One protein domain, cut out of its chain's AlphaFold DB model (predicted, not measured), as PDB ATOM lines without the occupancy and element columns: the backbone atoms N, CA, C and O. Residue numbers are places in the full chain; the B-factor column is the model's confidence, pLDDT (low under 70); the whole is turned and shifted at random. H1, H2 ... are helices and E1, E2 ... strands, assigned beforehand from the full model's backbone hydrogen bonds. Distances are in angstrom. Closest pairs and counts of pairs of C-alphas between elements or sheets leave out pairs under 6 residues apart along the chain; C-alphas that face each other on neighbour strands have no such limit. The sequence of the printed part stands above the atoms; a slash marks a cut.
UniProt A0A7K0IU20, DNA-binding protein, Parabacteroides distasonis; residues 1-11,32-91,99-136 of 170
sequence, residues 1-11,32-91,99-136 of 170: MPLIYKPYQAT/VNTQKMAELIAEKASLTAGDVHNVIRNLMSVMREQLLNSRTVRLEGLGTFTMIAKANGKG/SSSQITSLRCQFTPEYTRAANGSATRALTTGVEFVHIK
ATOM      1  N   MET A   1      14.746 -21.338 -34.531       77.94
ATOM      2  CA  MET A   1      15.794 -20.538 -33.857       77.94
ATOM      3  C   MET A   1      17.113 -20.812 -34.556       77.94
ATOM      4  O   MET A   1      17.403 -21.988 -34.766       77.94
ATOM      5  N   PRO A   2      17.869 -19.779 -34.952       89.62
ATOM      6  CA  PRO A   2      19.113 -19.971 -35.682       89.62
ATOM      7  C   PRO A   2      20.239 -20.467 -34.768       89.62
ATOM      8  O   PRO A   2      20.318 -20.099 -33.596       89.62
ATOM      9  N   LEU A   3      21.144 -21.271 -35.320       93.69
ATOM     10  CA  LEU A   3      22.436 -21.553 -34.711       93.69
ATOM     11  C   LEU A   3      23.425 -20.456 -35.097       93.69
ATOM     12  O   LEU A   3      23.633 -20.160 -36.274       93.69
ATOM     13  N   ILE A   4      24.068 -19.868 -34.097       94.75
ATOM     14  CA  ILE A   4      25.018 -18.784 -34.327       94.75
ATOM     15  C   ILE A   4      26.405 -19.353 -34.599       94.75
ATOM     16  O   ILE A   4      26.853 -20.273 -33.906       94.75
ATOM     17  N   TYR A   5      27.114 -18.780 -35.566       95.88
ATOM     18  CA  TYR A   5      28.486 -19.164 -35.882       95.88
ATOM     19  C   TYR A   5      29.437 -17.967 -35.948       95.88
ATOM     20  O   TYR A   5      29.034 -16.826 -36.170       95.88
ATOM     21  N   LYS A   6      30.728 -18.242 -35.756       95.75
ATOM     22  CA  LYS A   6      31.832 -17.287 -35.916       95.75
ATOM     23  C   LYS A   6      32.952 -17.898 -36.765       95.75
ATOM     24  O   LYS A   6      33.074 -19.125 -36.785       95.75
ATOM     25  N   PRO A   7      33.780 -17.092 -37.447       96.19
ATOM     26  CA  PRO A   7      34.947 -17.604 -38.146       96.19
ATOM     27  C   PRO A   7      35.980 -18.118 -37.139       96.19
ATOM     28  O   PRO A   7      36.224 -17.509 -36.096       96.19
ATOM     29  N   TYR A   8      36.596 -19.246 -37.465       95.69
ATOM     30  CA  TYR A   8      37.695 -19.862 -36.734       95.69
ATOM     31  C   TYR A   8      38.803 -20.203 -37.727       95.69
ATOM     32  O   TYR A   8      38.547 -20.888 -38.715       95.69
ATOM     33  N   GLN A   9      40.022 -19.723 -37.487       96.31
ATOM     34  CA  GLN A   9      41.165 -20.055 -38.333       96.31
ATOM     35  C   GLN A   9      41.728 -21.418 -37.928       96.31
ATOM     36  O   GLN A   9      41.987 -21.655 -36.748       96.31
ATOM     37  N   ALA A  10      41.933 -22.310 -38.893       93.31
ATOM     38  CA  ALA A  10      42.605 -23.573 -38.633       93.31
ATOM     39  C   ALA A  10      44.058 -23.346 -38.194       93.31
ATOM     40  O   ALA A  10      44.762 -22.467 -38.695       93.31
ATOM     41  N   THR A  11      44.503 -24.172 -37.249       92.31
ATOM     42  CA  THR A  11      45.880 -24.159 -36.746       92.31
ATOM     43  C   THR A  11      46.852 -24.738 -37.772       92.31
ATOM     44  O   THR A  11      47.944 -24.199 -37.952       92.31
ATOM     45  N   VAL A  32      22.598 -26.261 -20.182       94.12
ATOM     46  CA  VAL A  32      21.262 -26.620 -19.696       94.12
ATOM     47  C   VAL A  32      21.312 -28.042 -19.138       94.12
ATOM     48  O   VAL A  32      21.603 -28.991 -19.865       94.12
ATOM     49  N   ASN A  33      21.052 -28.187 -17.840       94.56
ATOM     50  CA  ASN A  33      21.055 -29.472 -17.136       94.56
ATOM     51  C   ASN A  33      19.628 -30.027 -16.951       94.56
ATOM     52  O   ASN A  33      18.641 -29.373 -17.289       94.56
ATOM     53  N   THR A  34      19.502 -31.232 -16.383       94.81
ATOM     54  CA  THR A  34      18.203 -31.894 -16.157       94.81
ATOM     55  C   THR A  34      17.239 -31.062 -15.316       94.81
ATOM     56  O   THR A  34      16.042 -31.077 -15.582       94.81
ATOM     57  N   GLN A  35      17.743 -30.313 -14.331       95.38
ATOM     58  CA  GLN A  35      16.909 -29.447 -13.500       95.38
ATOM     59  C   GLN A  35      16.274 -28.333 -14.332       95.38
ATOM     60  O   GLN A  35      15.053 -28.190 -14.332       95.38
ATOM     61  N   LYS A  36      17.080 -27.619 -15.125       96.00
ATOM     62  CA  LYS A  36      16.555 -26.567 -15.995       96.00
ATOM     63  C   LYS A  36      15.631 -27.123 -17.079       96.00
ATOM     64  O   LYS A  36      14.614 -26.512 -17.388       96.00
ATOM     65  N   MET A  37      15.936 -28.301 -17.628       96.25
ATOM     66  CA  MET A  37      15.028 -28.990 -18.553       96.25
ATOM     67  C   MET A  37      13.674 -29.293 -17.902       96.25
ATOM     68  O   MET A  37      12.643 -29.088 -18.535       96.25
ATOM     69  N   ALA A  38      13.670 -29.757 -16.651       97.19
ATOM     70  CA  ALA A  38      12.444 -30.071 -15.930       97.19
ATOM     71  C   ALA A  38      11.578 -28.827 -15.681       97.19
ATOM     72  O   ALA A  38      10.368 -28.891 -15.873       97.19
ATOM     73  N   GLU A  39      12.193 -27.694 -15.336       96.62
ATOM     74  CA  GLU A  39      11.510 -26.397 -15.219       96.62
ATOM     75  C   GLU A  39      10.857 -25.980 -16.545       96.62
ATOM     76  O   GLU A  39       9.660 -25.712 -16.585       96.62
ATOM     77  N   LEU A  40      11.609 -26.021 -17.651       96.31
ATOM     78  CA  LEU A  40      11.107 -25.639 -18.979       96.31
ATOM     79  C   LEU A  40       9.987 -26.556 -19.497       96.31
ATOM     80  O   LEU A  40       9.157 -26.132 -20.302       96.31
ATOM     81  N   ILE A  41       9.978 -27.825 -19.084       96.62
ATOM     82  CA  ILE A  41       8.898 -28.769 -19.400       96.62
ATOM     83  C   ILE A  41       7.687 -28.508 -18.503       96.62
ATOM     84  O   ILE A  41       6.567 -28.520 -19.006       96.62
ATOM     85  N   ALA A  42       7.892 -28.247 -17.210       96.31
ATOM     86  CA  ALA A  42       6.821 -27.904 -16.275       96.31
ATOM     87  C   ALA A  42       6.087 -26.620 -16.690       96.31
ATOM     88  O   ALA A  42       4.875 -26.551 -16.576       96.31
ATOM     89  N   GLU A  43       6.777 -25.643 -17.285       96.06
ATOM     90  CA  GLU A  43       6.137 -24.461 -17.892       96.06
ATOM     91  C   GLU A  43       5.196 -24.801 -19.066       96.06
ATOM     92  O   GLU A  43       4.331 -24.007 -19.431       96.06
ATOM     93  N   LYS A  44       5.372 -25.971 -19.690       94.56
ATOM     94  CA  LYS A  44       4.612 -26.436 -20.864       94.56
ATOM     95  C   LYS A  44       3.624 -27.556 -20.535       94.56
ATOM     96  O   LYS A  44       2.917 -28.015 -21.430       94.56
ATOM     97  N   ALA A  45       3.594 -28.018 -19.290       92.88
ATOM     98  CA  ALA A  45       2.811 -29.159 -18.841       92.88
ATOM     99  C   ALA A  45       2.095 -28.830 -17.527       92.88
ATOM    100  O   ALA A  45       2.450 -27.902 -16.819       92.88
ATOM    101  N   SER A  46       1.101 -29.625 -17.146       93.88
ATOM    102  CA  SER A  46       0.440 -29.502 -15.838       93.88
ATOM    103  C   SER A  46       1.194 -30.228 -14.711       93.88
ATOM    104  O   SER A  46       0.589 -30.620 -13.715       93.88
ATOM    105  N   LEU A  47       2.503 -30.450 -14.875       95.44
ATOM    106  CA  LEU A  47       3.364 -31.165 -13.929       95.44
ATOM    107  C   LEU A  47       4.250 -30.184 -13.168       95.44
ATOM    108  O   LEU A  47       4.669 -29.167 -13.718       95.44
ATOM    109  N   THR A  48       4.608 -30.516 -11.927       96.62
ATOM    110  CA  THR A  48       5.635 -29.745 -11.221       96.62
ATOM    111  C   THR A  48       7.017 -30.048 -11.802       96.62
ATOM    112  O   THR A  48       7.276 -31.145 -12.305       96.62
ATOM    113  N   ALA A  49       7.953 -29.102 -11.689       96.25
ATOM    114  CA  ALA A  49       9.342 -29.340 -12.088       96.25
ATOM    115  C   ALA A  49       9.962 -30.532 -11.332       96.25
ATOM    116  O   ALA A  49      10.767 -31.270 -11.898       96.25
ATOM    117  N   GLY A  50       9.553 -30.762 -10.077       96.75
ATOM    118  CA  GLY A  50       9.979 -31.917  -9.285       96.75
ATOM    119  C   GLY A  50       9.521 -33.249  -9.887       96.75
ATOM    120  O   GLY A  50      10.339 -34.157 -10.049       96.75
ATOM    121  N   ASP A  51       8.250 -33.344 -10.289       96.69
ATOM    122  CA  ASP A  51       7.702 -34.548 -10.927       96.69
ATOM    123  C   ASP A  51       8.418 -34.850 -12.245       96.69
ATOM    124  O   ASP A  51       8.858 -35.979 -12.480       96.69
ATOM    125  N   VAL A  52       8.606 -33.829 -13.085       97.19
ATOM    126  CA  VAL A  52       9.313 -33.976 -14.364       97.19
ATOM    127  C   VAL A  52      10.755 -34.425 -14.143       97.19
ATOM    128  O   VAL A  52      11.221 -35.358 -14.804       97.19
ATOM    129  N   HIS A  53      11.466 -33.802 -13.200       96.31
ATOM    130  CA  HIS A  53      12.843 -34.176 -12.885       96.31
ATOM    131  C   HIS A  53      12.930 -35.648 -12.464       96.31
ATOM    132  O   HIS A  53      13.806 -36.383 -12.932       96.31
ATOM    133  N   ASN A  54      12.001 -36.094 -11.616       96.31
ATOM    134  CA  ASN A  54      11.936 -37.475 -11.159       96.31
ATOM    135  C   ASN A  54      11.699 -38.447 -12.326       96.31
ATOM    136  O   ASN A  54      12.408 -39.447 -12.451       96.31
ATOM    137  N   VAL A  55      10.765 -38.136 -13.229       96.75
ATOM    138  CA  VAL A  55      10.495 -38.958 -14.421       96.75
ATOM    139  C   VAL A  55      11.732 -39.078 -15.312       96.75
ATOM    140  O   VAL A  55      12.110 -40.194 -15.665       96.75
ATOM    141  N   ILE A  56      12.407 -37.968 -15.635       95.19
ATOM    142  CA  ILE A  56      13.608 -37.990 -16.491       95.19
ATOM    143  C   ILE A  56      14.726 -38.811 -15.838       95.19
ATOM    144  O   ILE A  56      15.400 -39.602 -16.504       95.19
ATOM    145  N   ARG A  57      14.915 -38.669 -14.523       94.06
ATOM    146  CA  ARG A  57      15.911 -39.445 -13.780       94.06
ATOM    147  C   ARG A  57      15.600 -40.944 -13.810       94.06
ATOM    148  O   ARG A  57      16.503 -41.742 -14.053       94.06
ATOM    149  N   ASN A  58      14.344 -41.327 -13.597       96.81
ATOM    150  CA  ASN A  58      13.931 -42.732 -13.600       96.81
ATOM    151  C   ASN A  58      13.953 -43.345 -15.004       96.81
ATOM    152  O   ASN A  58      14.318 -44.512 -15.146       96.81
ATOM    153  N   LEU A  59      13.662 -42.557 -16.045       96.81
ATOM    154  CA  LEU A  59      13.794 -42.983 -17.437       96.81
ATOM    155  C   LEU A  59      15.201 -43.521 -17.716       96.81
ATOM    156  O   LEU A  59      15.333 -44.592 -18.300       96.81
ATOM    157  N   MET A  60      16.252 -42.848 -17.237       93.12
ATOM    158  CA  MET A  60      17.633 -43.313 -17.424       93.12
ATOM    159  C   MET A  60      17.894 -44.688 -16.793       93.12
ATOM    160  O   MET A  60      18.583 -45.516 -17.395       93.12
ATOM    161  N   SER A  61      17.328 -44.954 -15.613       95.81
ATOM    162  CA  SER A  61      17.428 -46.260 -14.948       95.81
ATOM    163  C   SER A  61      16.728 -47.355 -15.755       95.81
ATOM    164  O   SER A  61      17.328 -48.397 -16.021       95.81
ATOM    165  N   VAL A  62      15.503 -47.090 -16.219       98.19
ATOM    166  CA  VAL A  62      14.730 -48.033 -17.043       98.19
ATOM    167  C   VAL A  62      15.434 -48.291 -18.375       98.19
ATOM    168  O   VAL A  62      15.582 -49.440 -18.788       98.19
ATOM    169  N   MET A  63      15.940 -47.249 -19.039       97.69
ATOM    170  CA  MET A  63      16.701 -47.394 -20.281       97.69
ATOM    171  C   MET A  63      17.926 -48.282 -20.083       97.69
ATOM    172  O   MET A  63      18.156 -49.191 -20.880       97.69
ATOM    173  N   ARG A  64      18.702 -48.054 -19.016       96.00
ATOM    174  CA  ARG A  64      19.870 -48.882 -18.693       96.00
ATOM    175  C   ARG A  64      19.480 -50.350 -18.543       96.00
ATOM    176  O   ARG A  64      20.157 -51.201 -19.110       96.00
ATOM    177  N   GLU A  65      18.409 -50.638 -17.810       98.06
ATOM    178  CA  GLU A  65      17.913 -52.003 -17.624       98.06
ATOM    179  C   GLU A  65      17.575 -52.667 -18.965       98.06
ATOM    180  O   GLU A  65      18.068 -53.754 -19.263       98.06
ATOM    181  N   GLN A  66      16.800 -51.992 -19.818       98.38
ATOM    182  CA  GLN A  66      16.419 -52.543 -21.119       98.38
ATOM    183  C   GLN A  66      17.640 -52.786 -22.021       98.38
ATOM    184  O   GLN A  66      17.752 -53.844 -22.639       98.38
ATOM    185  N   LEU A  67      18.586 -51.845 -22.058       97.69
ATOM    186  CA  LEU A  67      19.797 -51.951 -22.876       97.69
ATOM    187  C   LEU A  67      20.720 -53.089 -22.414       97.69
ATOM    188  O   LEU A  67      21.288 -53.791 -23.250       97.69
ATOM    189  N   LEU A  68      20.856 -53.301 -21.102       96.12
ATOM    190  CA  LEU A  68      21.646 -54.409 -20.550       96.12
ATOM    191  C   LEU A  68      20.949 -55.768 -20.711       96.12
ATOM    192  O   LEU A  68      21.627 -56.786 -20.807       96.12
ATOM    193  N   ASN A  69      19.625 -55.777 -20.873       97.12
ATOM    194  CA  ASN A  69      18.846 -56.949 -21.280       97.12
ATOM    195  C   ASN A  69      18.870 -57.190 -22.803       97.12
ATOM    196  O   ASN A  69      17.973 -57.831 -23.349       97.12
ATOM    197  N   SER A  70      19.888 -56.673 -23.501       96.12
ATOM    198  CA  SER A  70      20.078 -56.799 -24.955       96.12
ATOM    199  C   SER A  70      18.907 -56.278 -25.800       96.12
ATOM    200  O   SER A  70      18.739 -56.685 -26.949       96.12
ATOM    201  N   ARG A  71      18.092 -55.360 -25.262       98.06
ATOM    202  CA  ARG A  71      17.023 -54.692 -26.017       98.06
ATOM    203  C   ARG A  71      17.525 -53.385 -26.614       98.06
ATOM    204  O   ARG A  71      18.479 -52.773 -26.142       98.06
ATOM    205  N   THR A  72      16.840 -52.942 -27.661       97.88
ATOM    206  CA  THR A  72      16.995 -51.599 -28.224       97.88
ATOM    207  C   THR A  72      15.891 -50.703 -27.674       97.88
ATOM    208  O   THR A  72      14.735 -51.121 -27.620       97.88
ATOM    209  N   VAL A  73      16.233 -49.477 -27.277       98.38
ATOM    210  CA  VAL A  73      15.264 -48.499 -26.765       98.38
ATOM    211  C   VAL A  73      15.087 -47.387 -27.787       98.38
ATOM    212  O   VAL A  73      16.050 -46.705 -28.130       98.38
ATOM    213  N   ARG A  74      13.859 -47.174 -28.261       96.75
ATOM    214  CA  ARG A  74      13.497 -46.015 -29.083       96.75
ATOM    215  C   ARG A  74      12.657 -45.056 -28.254       96.75
ATOM    216  O   ARG A  74      11.677 -45.474 -27.649       96.75
ATOM    217  N   LEU A  75      13.045 -43.788 -28.265       95.75
ATOM    218  CA  LEU A  75      12.237 -42.683 -27.767       95.75
ATOM    219  C   LEU A  75      11.779 -41.880 -28.985       95.75
ATOM    220  O   LEU A  75      12.613 -41.344 -29.720       95.75
ATOM    221  N   GLU A  76      10.471 -41.868 -29.225       91.81
ATOM    222  CA  GLU A  76       9.866 -41.190 -30.372       91.81
ATOM    223  C   GLU A  76      10.175 -39.689 -30.352       91.81
ATOM    224  O   GLU A  76      10.157 -39.043 -29.305       91.81
ATOM    225  N   GLY A  77      10.521 -39.142 -31.513       89.88
ATOM    226  CA  GLY A  77      10.952 -37.754 -31.675       89.88
ATOM    227  C   GLY A  77      12.395 -37.479 -31.238       89.88
ATOM    228  O   GLY A  77      12.887 -36.376 -31.466       89.88
ATOM    229  N   LEU A  78      13.101 -38.454 -30.654       93.56
ATOM    230  CA  LEU A  78      14.495 -38.306 -30.226       93.56
ATOM    231  C   LEU A  78      15.423 -39.225 -31.022       93.56
ATOM    232  O   LEU A  78      16.329 -38.759 -31.718       93.56
ATOM    233  N   GLY A  79      15.210 -40.535 -30.926       95.69
ATOM    234  CA  GLY A  79      16.052 -41.519 -31.592       95.69
ATOM    235  C   GLY A  79      16.114 -42.865 -30.891       95.69
ATOM    236  O   GLY A  79      15.298 -43.208 -30.034       95.69
ATOM    237  N   THR A  80      17.097 -43.655 -31.302       97.12
ATOM    238  CA  THR A  80      17.247 -45.054 -30.905       97.12
ATOM    239  C   THR A  80      18.593 -45.293 -30.237       97.12
ATOM    240  O   THR A  80      19.626 -44.839 -30.728       97.12
ATOM    241  N   PHE A  81      18.566 -46.024 -29.126       98.25
ATOM    242  CA  PHE A  81      19.717 -46.421 -28.328       98.25
ATOM    243  C   PHE A  81      19.921 -47.934 -28.435       98.25
ATOM    244  O   PHE A  81      19.013 -48.707 -28.118       98.25
ATOM    245  N   THR A  82      21.117 -48.355 -28.847       97.81
ATOM    246  CA  THR A  82      21.463 -49.772 -29.054       97.81
ATOM    247  C   THR A  82      22.846 -50.080 -28.486       97.81
ATOM    248  O   THR A  82      23.784 -49.298 -28.663       97.81
ATOM    249  N   MET A  83      22.996 -51.224 -27.806       97.88
ATOM    250  CA  MET A  83      24.309 -51.709 -27.370       97.88
ATOM    251  C   MET A  83      25.074 -52.316 -28.538       97.88
ATOM    252  O   MET A  83      24.578 -53.215 -29.209       97.88
ATOM    253  N   ILE A  84      26.307 -51.855 -28.745       96.44
ATOM    254  CA  ILE A  84      27.203 -52.381 -29.774       96.44
ATOM    255  C   ILE A  84      28.501 -52.848 -29.121       96.44
ATOM    256  O   ILE A  84      29.268 -52.037 -28.589       96.44
ATOM    257  N   ALA A  85      28.765 -54.148 -29.217       95.81
ATOM    258  CA  ALA A  85      30.042 -54.751 -28.866       95.81
ATOM    259  C   ALA A  85      31.029 -54.657 -30.043       95.81
ATOM    260  O   ALA A  85      30.633 -54.710 -31.209       95.81
ATOM    261  N   LYS A  86      32.325 -54.517 -29.754       95.38
ATOM    262  CA  LYS A  86      33.404 -54.614 -30.751       95.38
ATOM    263  C   LYS A  86      34.386 -55.714 -30.369       95.38
ATOM    264  O   LYS A  86      34.782 -55.796 -29.207       95.38
ATOM    265  N   ALA A  87      34.846 -56.483 -31.355       94.25
ATOM    266  CA  ALA A  87      35.814 -57.563 -31.151       94.25
ATOM    267  C   ALA A  87      37.244 -57.273 -31.658       94.25
ATOM    268  O   ALA A  87      38.145 -58.048 -31.369       94.25
ATOM    269  N   ASN A  88      37.457 -56.175 -32.399       86.31
ATOM    270  CA  ASN A  88      38.753 -55.664 -32.890       86.31
ATOM    271  C   ASN A  88      39.828 -56.742 -33.159       86.31
ATOM    272  O   ASN A  88      40.778 -56.882 -32.395       86.31
ATOM    273  N   GLY A  89      39.673 -57.507 -34.244       83.81
ATOM    274  CA  GLY A  89      40.692 -58.464 -34.704       83.81
ATOM    275  C   GLY A  89      40.775 -59.778 -33.921       83.81
ATOM    276  O   GLY A  89      41.503 -60.673 -34.330       83.81
ATOM    277  N   LYS A  90      39.995 -59.956 -32.846       90.62
ATOM    278  CA  LYS A  90      39.947 -61.204 -32.070       90.62
ATOM    279  C   LYS A  90      39.004 -62.247 -32.678       90.62
ATOM    280  O   LYS A  90      38.196 -62.815 -31.957       90.62
ATOM    281  N   GLY A  91      39.019 -62.459 -33.992       91.44
ATOM    282  CA  GLY A  91      38.217 -63.515 -34.629       91.44
ATOM    283  C   GLY A  91      38.696 -64.921 -34.241       91.44
ATOM    284  O   GLY A  91      39.826 -65.086 -33.792       91.44
ATOM    285  N   SER A  99      33.645 -66.717 -27.888       96.19
ATOM    286  CA  SER A  99      33.515 -66.429 -26.463       96.19
ATOM    287  C   SER A  99      33.482 -64.928 -26.173       96.19
ATOM    288  O   SER A  99      33.949 -64.093 -26.950       96.19
ATOM    289  N   SER A 100      32.986 -64.577 -24.987       95.19
ATOM    290  CA  SER A 100      32.916 -63.190 -24.513       95.19
ATOM    291  C   SER A 100      34.284 -62.509 -24.387       95.19
ATOM    292  O   SER A 100      34.355 -61.289 -24.492       95.19
ATOM    293  N   SER A 101      35.379 -63.265 -24.242       95.00
ATOM    294  CA  SER A 101      36.752 -62.731 -24.179       95.00
ATOM    295  C   SER A 101      37.187 -61.979 -25.450       95.00
ATOM    296  O   SER A 101      38.103 -61.145 -25.420       95.00
ATOM    297  N   GLN A 102      36.513 -62.251 -26.573       96.25
ATOM    298  CA  GLN A 102      36.732 -61.552 -27.833       96.25
ATOM    299  C   GLN A 102      36.109 -60.154 -27.819       96.25
ATOM    300  O   GLN A 102      36.551 -59.295 -28.575       96.25
ATOM    301  N   ILE A 103      35.127 -59.882 -26.951       96.38
ATOM    302  CA  ILE A 103      34.531 -58.553 -26.807       96.38
ATOM    303  C   ILE A 103      35.545 -57.636 -26.116       96.38
ATOM    304  O   ILE A 103      35.882 -57.798 -24.950       96.38
ATOM    305  N   THR A 104      36.036 -56.647 -26.858       96.06
ATOM    306  CA  THR A 104      37.059 -55.688 -26.399       96.06
ATOM    307  C   THR A 104      36.469 -54.395 -25.857       96.06
ATOM    308  O   THR A 104      37.102 -53.713 -25.060       96.06
ATOM    309  N   SER A 105      35.273 -54.022 -26.307       95.88
ATOM    310  CA  SER A 105      34.576 -52.832 -25.827       95.88
ATOM    311  C   SER A 105      33.080 -52.929 -26.084       95.88
ATOM    312  O   SER A 105      32.633 -53.586 -27.029       95.88
ATOM    313  N   LEU A 106      32.321 -52.228 -25.247       95.31
ATOM    314  CA  LEU A 106      30.882 -52.048 -25.359       95.31
ATOM    315  C   LEU A 106      30.594 -50.547 -25.416       95.31
ATOM    316  O   LEU A 106      31.148 -49.782 -24.628       95.31
ATOM    317  N   ARG A 107      29.730 -50.116 -26.334       95.56
ATOM    318  CA  ARG A 107      29.242 -48.731 -26.372       95.56
ATOM    319  C   ARG A 107      27.736 -48.685 -26.568       95.56
ATOM    320  O   ARG A 107      27.183 -49.514 -27.290       95.56
ATOM    321  N   CYS A 108      27.109 -47.661 -25.999       96.69
ATOM    322  CA  CYS A 108      25.760 -47.267 -26.373       96.69
ATOM    323  C   CYS A 108      25.822 -46.382 -27.615       96.69
ATOM    324  O   CYS A 108      26.404 -45.298 -27.579       96.69
ATOM    325  N   GLN A 109      25.262 -46.855 -28.722       97.25
ATOM    326  CA  GLN A 109      25.091 -46.048 -29.919       97.25
ATOM    327  C   GLN A 109      23.747 -45.330 -29.855       97.25
ATOM    328  O   GLN A 109      22.713 -45.979 -29.725       97.25
ATOM    329  N   PHE A 110      23.779 -44.007 -29.999       97.38
ATOM    330  CA  PHE A 110      22.596 -43.195 -30.254       97.38
ATOM    331  C   PHE A 110      22.486 -42.897 -31.752       97.38
ATOM    332  O   PHE A 110      23.425 -42.375 -32.357       97.38
ATOM    333  N   THR A 111      21.332 -43.211 -32.330       95.62
ATOM    334  CA  THR A 111      20.977 -42.882 -33.712       95.62
ATOM    335  C   THR A 111      19.800 -41.906 -33.679       95.62
ATOM    336  O   THR A 111      18.703 -42.327 -33.302       95.62
ATOM    337  N   PRO A 112      19.997 -40.624 -34.048       94.81
ATOM    338  CA  PRO A 112      18.913 -39.647 -34.092       94.81
ATOM    339  C   PRO A 112      17.777 -40.111 -34.997       94.81
ATOM    340  O   PRO A 112      18.021 -40.681 -36.065       94.81
ATOM    341  N   GLU A 113      16.541 -39.833 -34.590       93.81
ATOM    342  CA  GLU A 113      15.382 -40.190 -35.397       93.81
ATOM    343  C   GLU A 113      15.395 -39.454 -36.742       93.81
ATOM    344  O   GLU A 113      15.616 -38.239 -36.823       93.81
ATOM    345  N   TYR A 114      15.152 -40.213 -37.810       89.75
ATOM    346  CA  TYR A 114      14.921 -39.670 -39.133       89.75
ATOM    347  C   TYR A 114      13.754 -40.391 -39.800       89.75
ATOM    348  O   TYR A 114      13.596 -41.605 -39.664       89.75
ATOM    349  N   THR A 115      12.957 -39.646 -40.553       85.12
ATOM    350  CA  THR A 115      11.895 -40.192 -41.397       85.12
ATOM    351  C   THR A 115      12.205 -39.869 -42.848       85.12
ATOM    352  O   THR A 115      12.839 -38.857 -43.153       85.12
ATOM    353  N   ARG A 116      11.805 -40.756 -43.758       84.88
ATOM    354  CA  ARG A 116      11.854 -40.517 -45.200       84.88
ATOM    355  C   ARG A 116      10.437 -40.619 -45.732       84.88
ATOM    356  O   ARG A 116       9.797 -41.651 -45.554       84.88
ATOM    357  N   ALA A 117       9.951 -39.552 -46.345       82.19
ATOM    358  CA  ALA A 117       8.667 -39.565 -47.020       82.19
ATOM    359  C   ALA A 117       8.809 -40.185 -48.419       82.19
ATOM    360  O   ALA A 117       9.897 -40.219 -49.000       82.19
ATOM    361  N   ALA A 118       7.691 -40.650 -48.980       84.69
ATOM    362  CA  ALA A 118       7.652 -41.281 -50.302       84.69
ATOM    363  C   ALA A 118       8.139 -40.358 -51.439       84.69
ATOM    364  O   ALA A 118       8.618 -40.836 -52.460       84.69
ATOM    365  N   ASN A 119       8.076 -39.037 -51.244       85.50
ATOM    366  CA  ASN A 119       8.593 -38.032 -52.179       85.50
ATOM    367  C   ASN A 119      10.126 -37.844 -52.112       85.50
ATOM    368  O   ASN A 119      10.653 -36.905 -52.702       85.50
ATOM    369  N   GLY A 120      10.843 -38.681 -51.355       79.62
ATOM    370  CA  GLY A 120      12.298 -38.614 -51.204       79.62
ATOM    371  C   GLY A 120      12.791 -37.578 -50.191       79.62
ATOM    372  O   GLY A 120      13.989 -37.543 -49.904       79.62
ATOM    373  N   SER A 121      11.905 -36.766 -49.603       81.06
ATOM    374  CA  SER A 121      12.284 -35.843 -48.529       81.06
ATOM    375  C   SER A 121      12.615 -36.605 -47.243       81.06
ATOM    376  O   SER A 121      11.981 -37.609 -46.909       81.06
ATOM    377  N   ALA A 122      13.636 -36.136 -46.523       82.31
ATOM    378  CA  ALA A 122      14.056 -36.707 -45.252       82.31
ATOM    379  C   ALA A 122      13.980 -35.654 -44.146       82.31
ATOM    380  O   ALA A 122      14.524 -34.559 -44.292       82.31
ATOM    381  N   THR A 123      13.373 -36.014 -43.020       83.06
ATOM    382  CA  THR A 123      13.307 -35.175 -41.820       83.06
ATOM    383  C   THR A 123      14.214 -35.773 -40.757       83.06
ATOM    384  O   THR A 123      14.179 -36.979 -40.524       83.06
ATOM    385  N   ARG A 124      15.039 -34.945 -40.113       86.25
ATOM    386  CA  ARG A 124      15.888 -35.316 -38.975       86.25
ATOM    387  C   ARG A 124      15.360 -34.597 -37.745       86.25
ATOM    388  O   ARG A 124      15.400 -33.368 -37.705       86.25
ATOM    389  N   ALA A 125      14.904 -35.346 -36.745       86.25
ATOM    390  CA  ALA A 125      14.147 -34.787 -35.623       86.25
ATOM    391  C   ALA A 125      14.876 -33.645 -34.889       86.25
ATOM    392  O   ALA A 125      14.253 -32.672 -34.484       86.25
ATOM    393  N   LEU A 126      16.206 -33.729 -34.772       89.69
ATOM    394  CA  LEU A 126      17.011 -32.766 -34.012       89.69
ATOM    395  C   LEU A 126      17.627 -31.632 -34.844       89.69
ATOM    396  O   LEU A 126      18.235 -30.732 -34.268       89.69
ATOM    397  N   THR A 127      17.555 -31.677 -36.179       89.38
ATOM    398  CA  THR A 127      18.289 -30.722 -37.037       89.38
ATOM    399  C   THR A 127      17.497 -30.163 -38.213       89.38
ATOM    400  O   THR A 127      17.968 -29.229 -38.864       89.38
ATOM    401  N   THR A 128      16.303 -30.683 -38.507       88.00
ATOM    402  CA  THR A 128      15.428 -30.077 -39.516       88.00
ATOM    403  C   THR A 128      15.005 -28.670 -39.077       88.00
ATOM    404  O   THR A 128      14.641 -28.457 -37.925       88.00
ATOM    405  N   GLY A 129      15.040 -27.712 -40.010       86.00
ATOM    406  CA  GLY A 129      14.642 -26.320 -39.758       86.00
ATOM    407  C   GLY A 129      15.719 -25.453 -39.099       86.00
ATOM    408  O   GLY A 129      15.420 -24.347 -38.654       86.00
ATOM    409  N   VAL A 130      16.965 -25.936 -39.012       90.62
ATOM    410  CA  VAL A 130      18.095 -25.120 -38.554       90.62
ATOM    411  C   VAL A 130      18.459 -24.077 -39.608       90.62
ATOM    412  O   VAL A 130      18.741 -24.407 -40.757       90.62
ATOM    413  N   GLU A 131      18.537 -22.829 -39.163       92.50
ATOM    414  CA  GLU A 131      19.125 -21.708 -39.895       92.50
ATOM    415  C   GLU A 131      20.449 -21.305 -39.237       92.50
ATOM    416  O   GLU A 131      20.663 -21.578 -38.054       92.50
ATOM    417  N   PHE A 132      21.336 -20.644 -39.980       94.19
ATOM    418  CA  PHE A 132      22.623 -20.178 -39.461       94.19
ATOM    419  C   PHE A 132      22.726 -18.662 -39.556       94.19
ATOM    420  O   PHE A 132      22.507 -18.091 -40.619       94.19
ATOM    421  N   VAL A 133      23.122 -18.026 -38.454       94.38
ATOM    422  CA  VAL A 133      23.326 -16.575 -38.387       94.38
ATOM    423  C   VAL A 133      24.751 -16.292 -37.934       94.38
ATOM    424  O   VAL A 133      25.263 -16.912 -36.998       94.38
ATOM    425  N   HIS A 134      25.428 -15.381 -38.625       93.94
ATOM    426  CA  HIS A 134      26.783 -14.996 -38.262       93.94
ATOM    427  C   HIS A 134      26.750 -14.136 -36.990       93.94
ATOM    428  O   HIS A 134      25.902 -13.261 -36.861       93.94
ATOM    429  N   ILE A 135      27.691 -14.326 -36.058       92.44
ATOM    430  CA  ILE A 135      27.696 -13.631 -34.752       92.44
ATOM    431  C   ILE A 135      27.651 -12.097 -34.866       92.44
ATOM    432  O   ILE A 135      27.090 -11.432 -34.005       92.44
ATOM    433  N   LYS A 136      28.211 -11.530 -35.941       90.12
ATOM    434  CA  LYS A 136      28.164 -10.078 -36.203       90.12
ATOM    435  C   LYS A 136      26.749  -9.564 -36.489       90.12
ATOM    436  O   LYS A 136      26.464  -8.417 -36.176       90.12
TER     437      LYS A 136
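Overview. This is residues 1 to 11, 32 to 91 and 99 to 136 of the 170 residues of the protein "DNA-binding protein" of Parabacteroides distasonis (UniProt A0A7K0IU20). The long helix H2 packs with its residues 62 to 68 on one face of a three-stranded sheet, E2 E3 E4, whose other face is bare, while the rest of H2 reaches past the sheet to the short helix H1, which packs on residues 49 to 56 of H2. From E4 the chain runs on into a small hairpin, E5 and E6, and a separate two-stranded pair, E1 and E7, lies beyond it, far from the sheet. The 109 printed residues hold two named helices and seven named strands, in the order E1 H1 H2 E2 E3 E4 E5 E6 E7, a mixed class of helices and strands. The three-stranded sheet and the hairpin are antiparallel, and E1 and E7 are parallel. The whole is only just loose, close to extended, with a radius of gyration of the C-alphas of 19.5 A and spans of 55 by 45 by 42 A.

Along the chain. E1 is residues 3 to 9, 19.1 A long, with C-alpha 3 at (22.436, -21.553, -34.711). H1 is residues 34 to 42, 12.1 A, and H2 is residues 49 to 68, 29.2 A, beginning at C-alpha 49, (9.342, -29.340, -12.088). E2 is residues 73 to 75, E3 residues 79 to 86, 21.8 A, and E4 residues 105 to 112, 22.1 A. E5 is residues 114 to 116, E6 residues 122 to 124, and E7 residues 132 to 134, ending at C-alpha 134, (26.783, -14.996, -38.262).

Arrangement. E1 and E7 are parallel, with N 5 and O 133 3.0 A apart, within hydrogen-bond range; E1 is apart from E3. H1 touches residues 49 to 56 of H2, closest at the C-alphas of Glu 39 and Ala 49, 4.8 A, at a steep tilt of 60 degrees, opposite ways. H2 is on the sheet, two layers, a helix on one face of a sheet, at a height of 11.7 A; the closest C-alphas of H2 and E3 are Leu 67 and Met 83, 6.4 A. H2 lies over E3 and runs slantwise to it, only just, at 30.4 degrees on the local plane. E2 and E3 form a hairpin, with N 81 and O 73 at 2.8 A, and E3 and E4 are antiparallel, with N 82 and O 109 at 3.0 A. E4 runs on into E5 at 52 degrees. In the hairpin E5 and E6, N 115 and O 123 are 2.9 A apart. Every O i to N i+4 pair is within range in H1, and 15 of 16 in H2.

Size, cuts and confidence. The C-alphas of Ser 99 and Lys 136, the two farthest apart, are 57.4 A apart. Residues 12 to 31 and 92 to 98 are not printed; the gaps between C-alphas are 30.0 A and 9.9 A. Of the links printed whole, none is long. Mean pLDDT of the printed part is 93.6, and no printed residue is under 70.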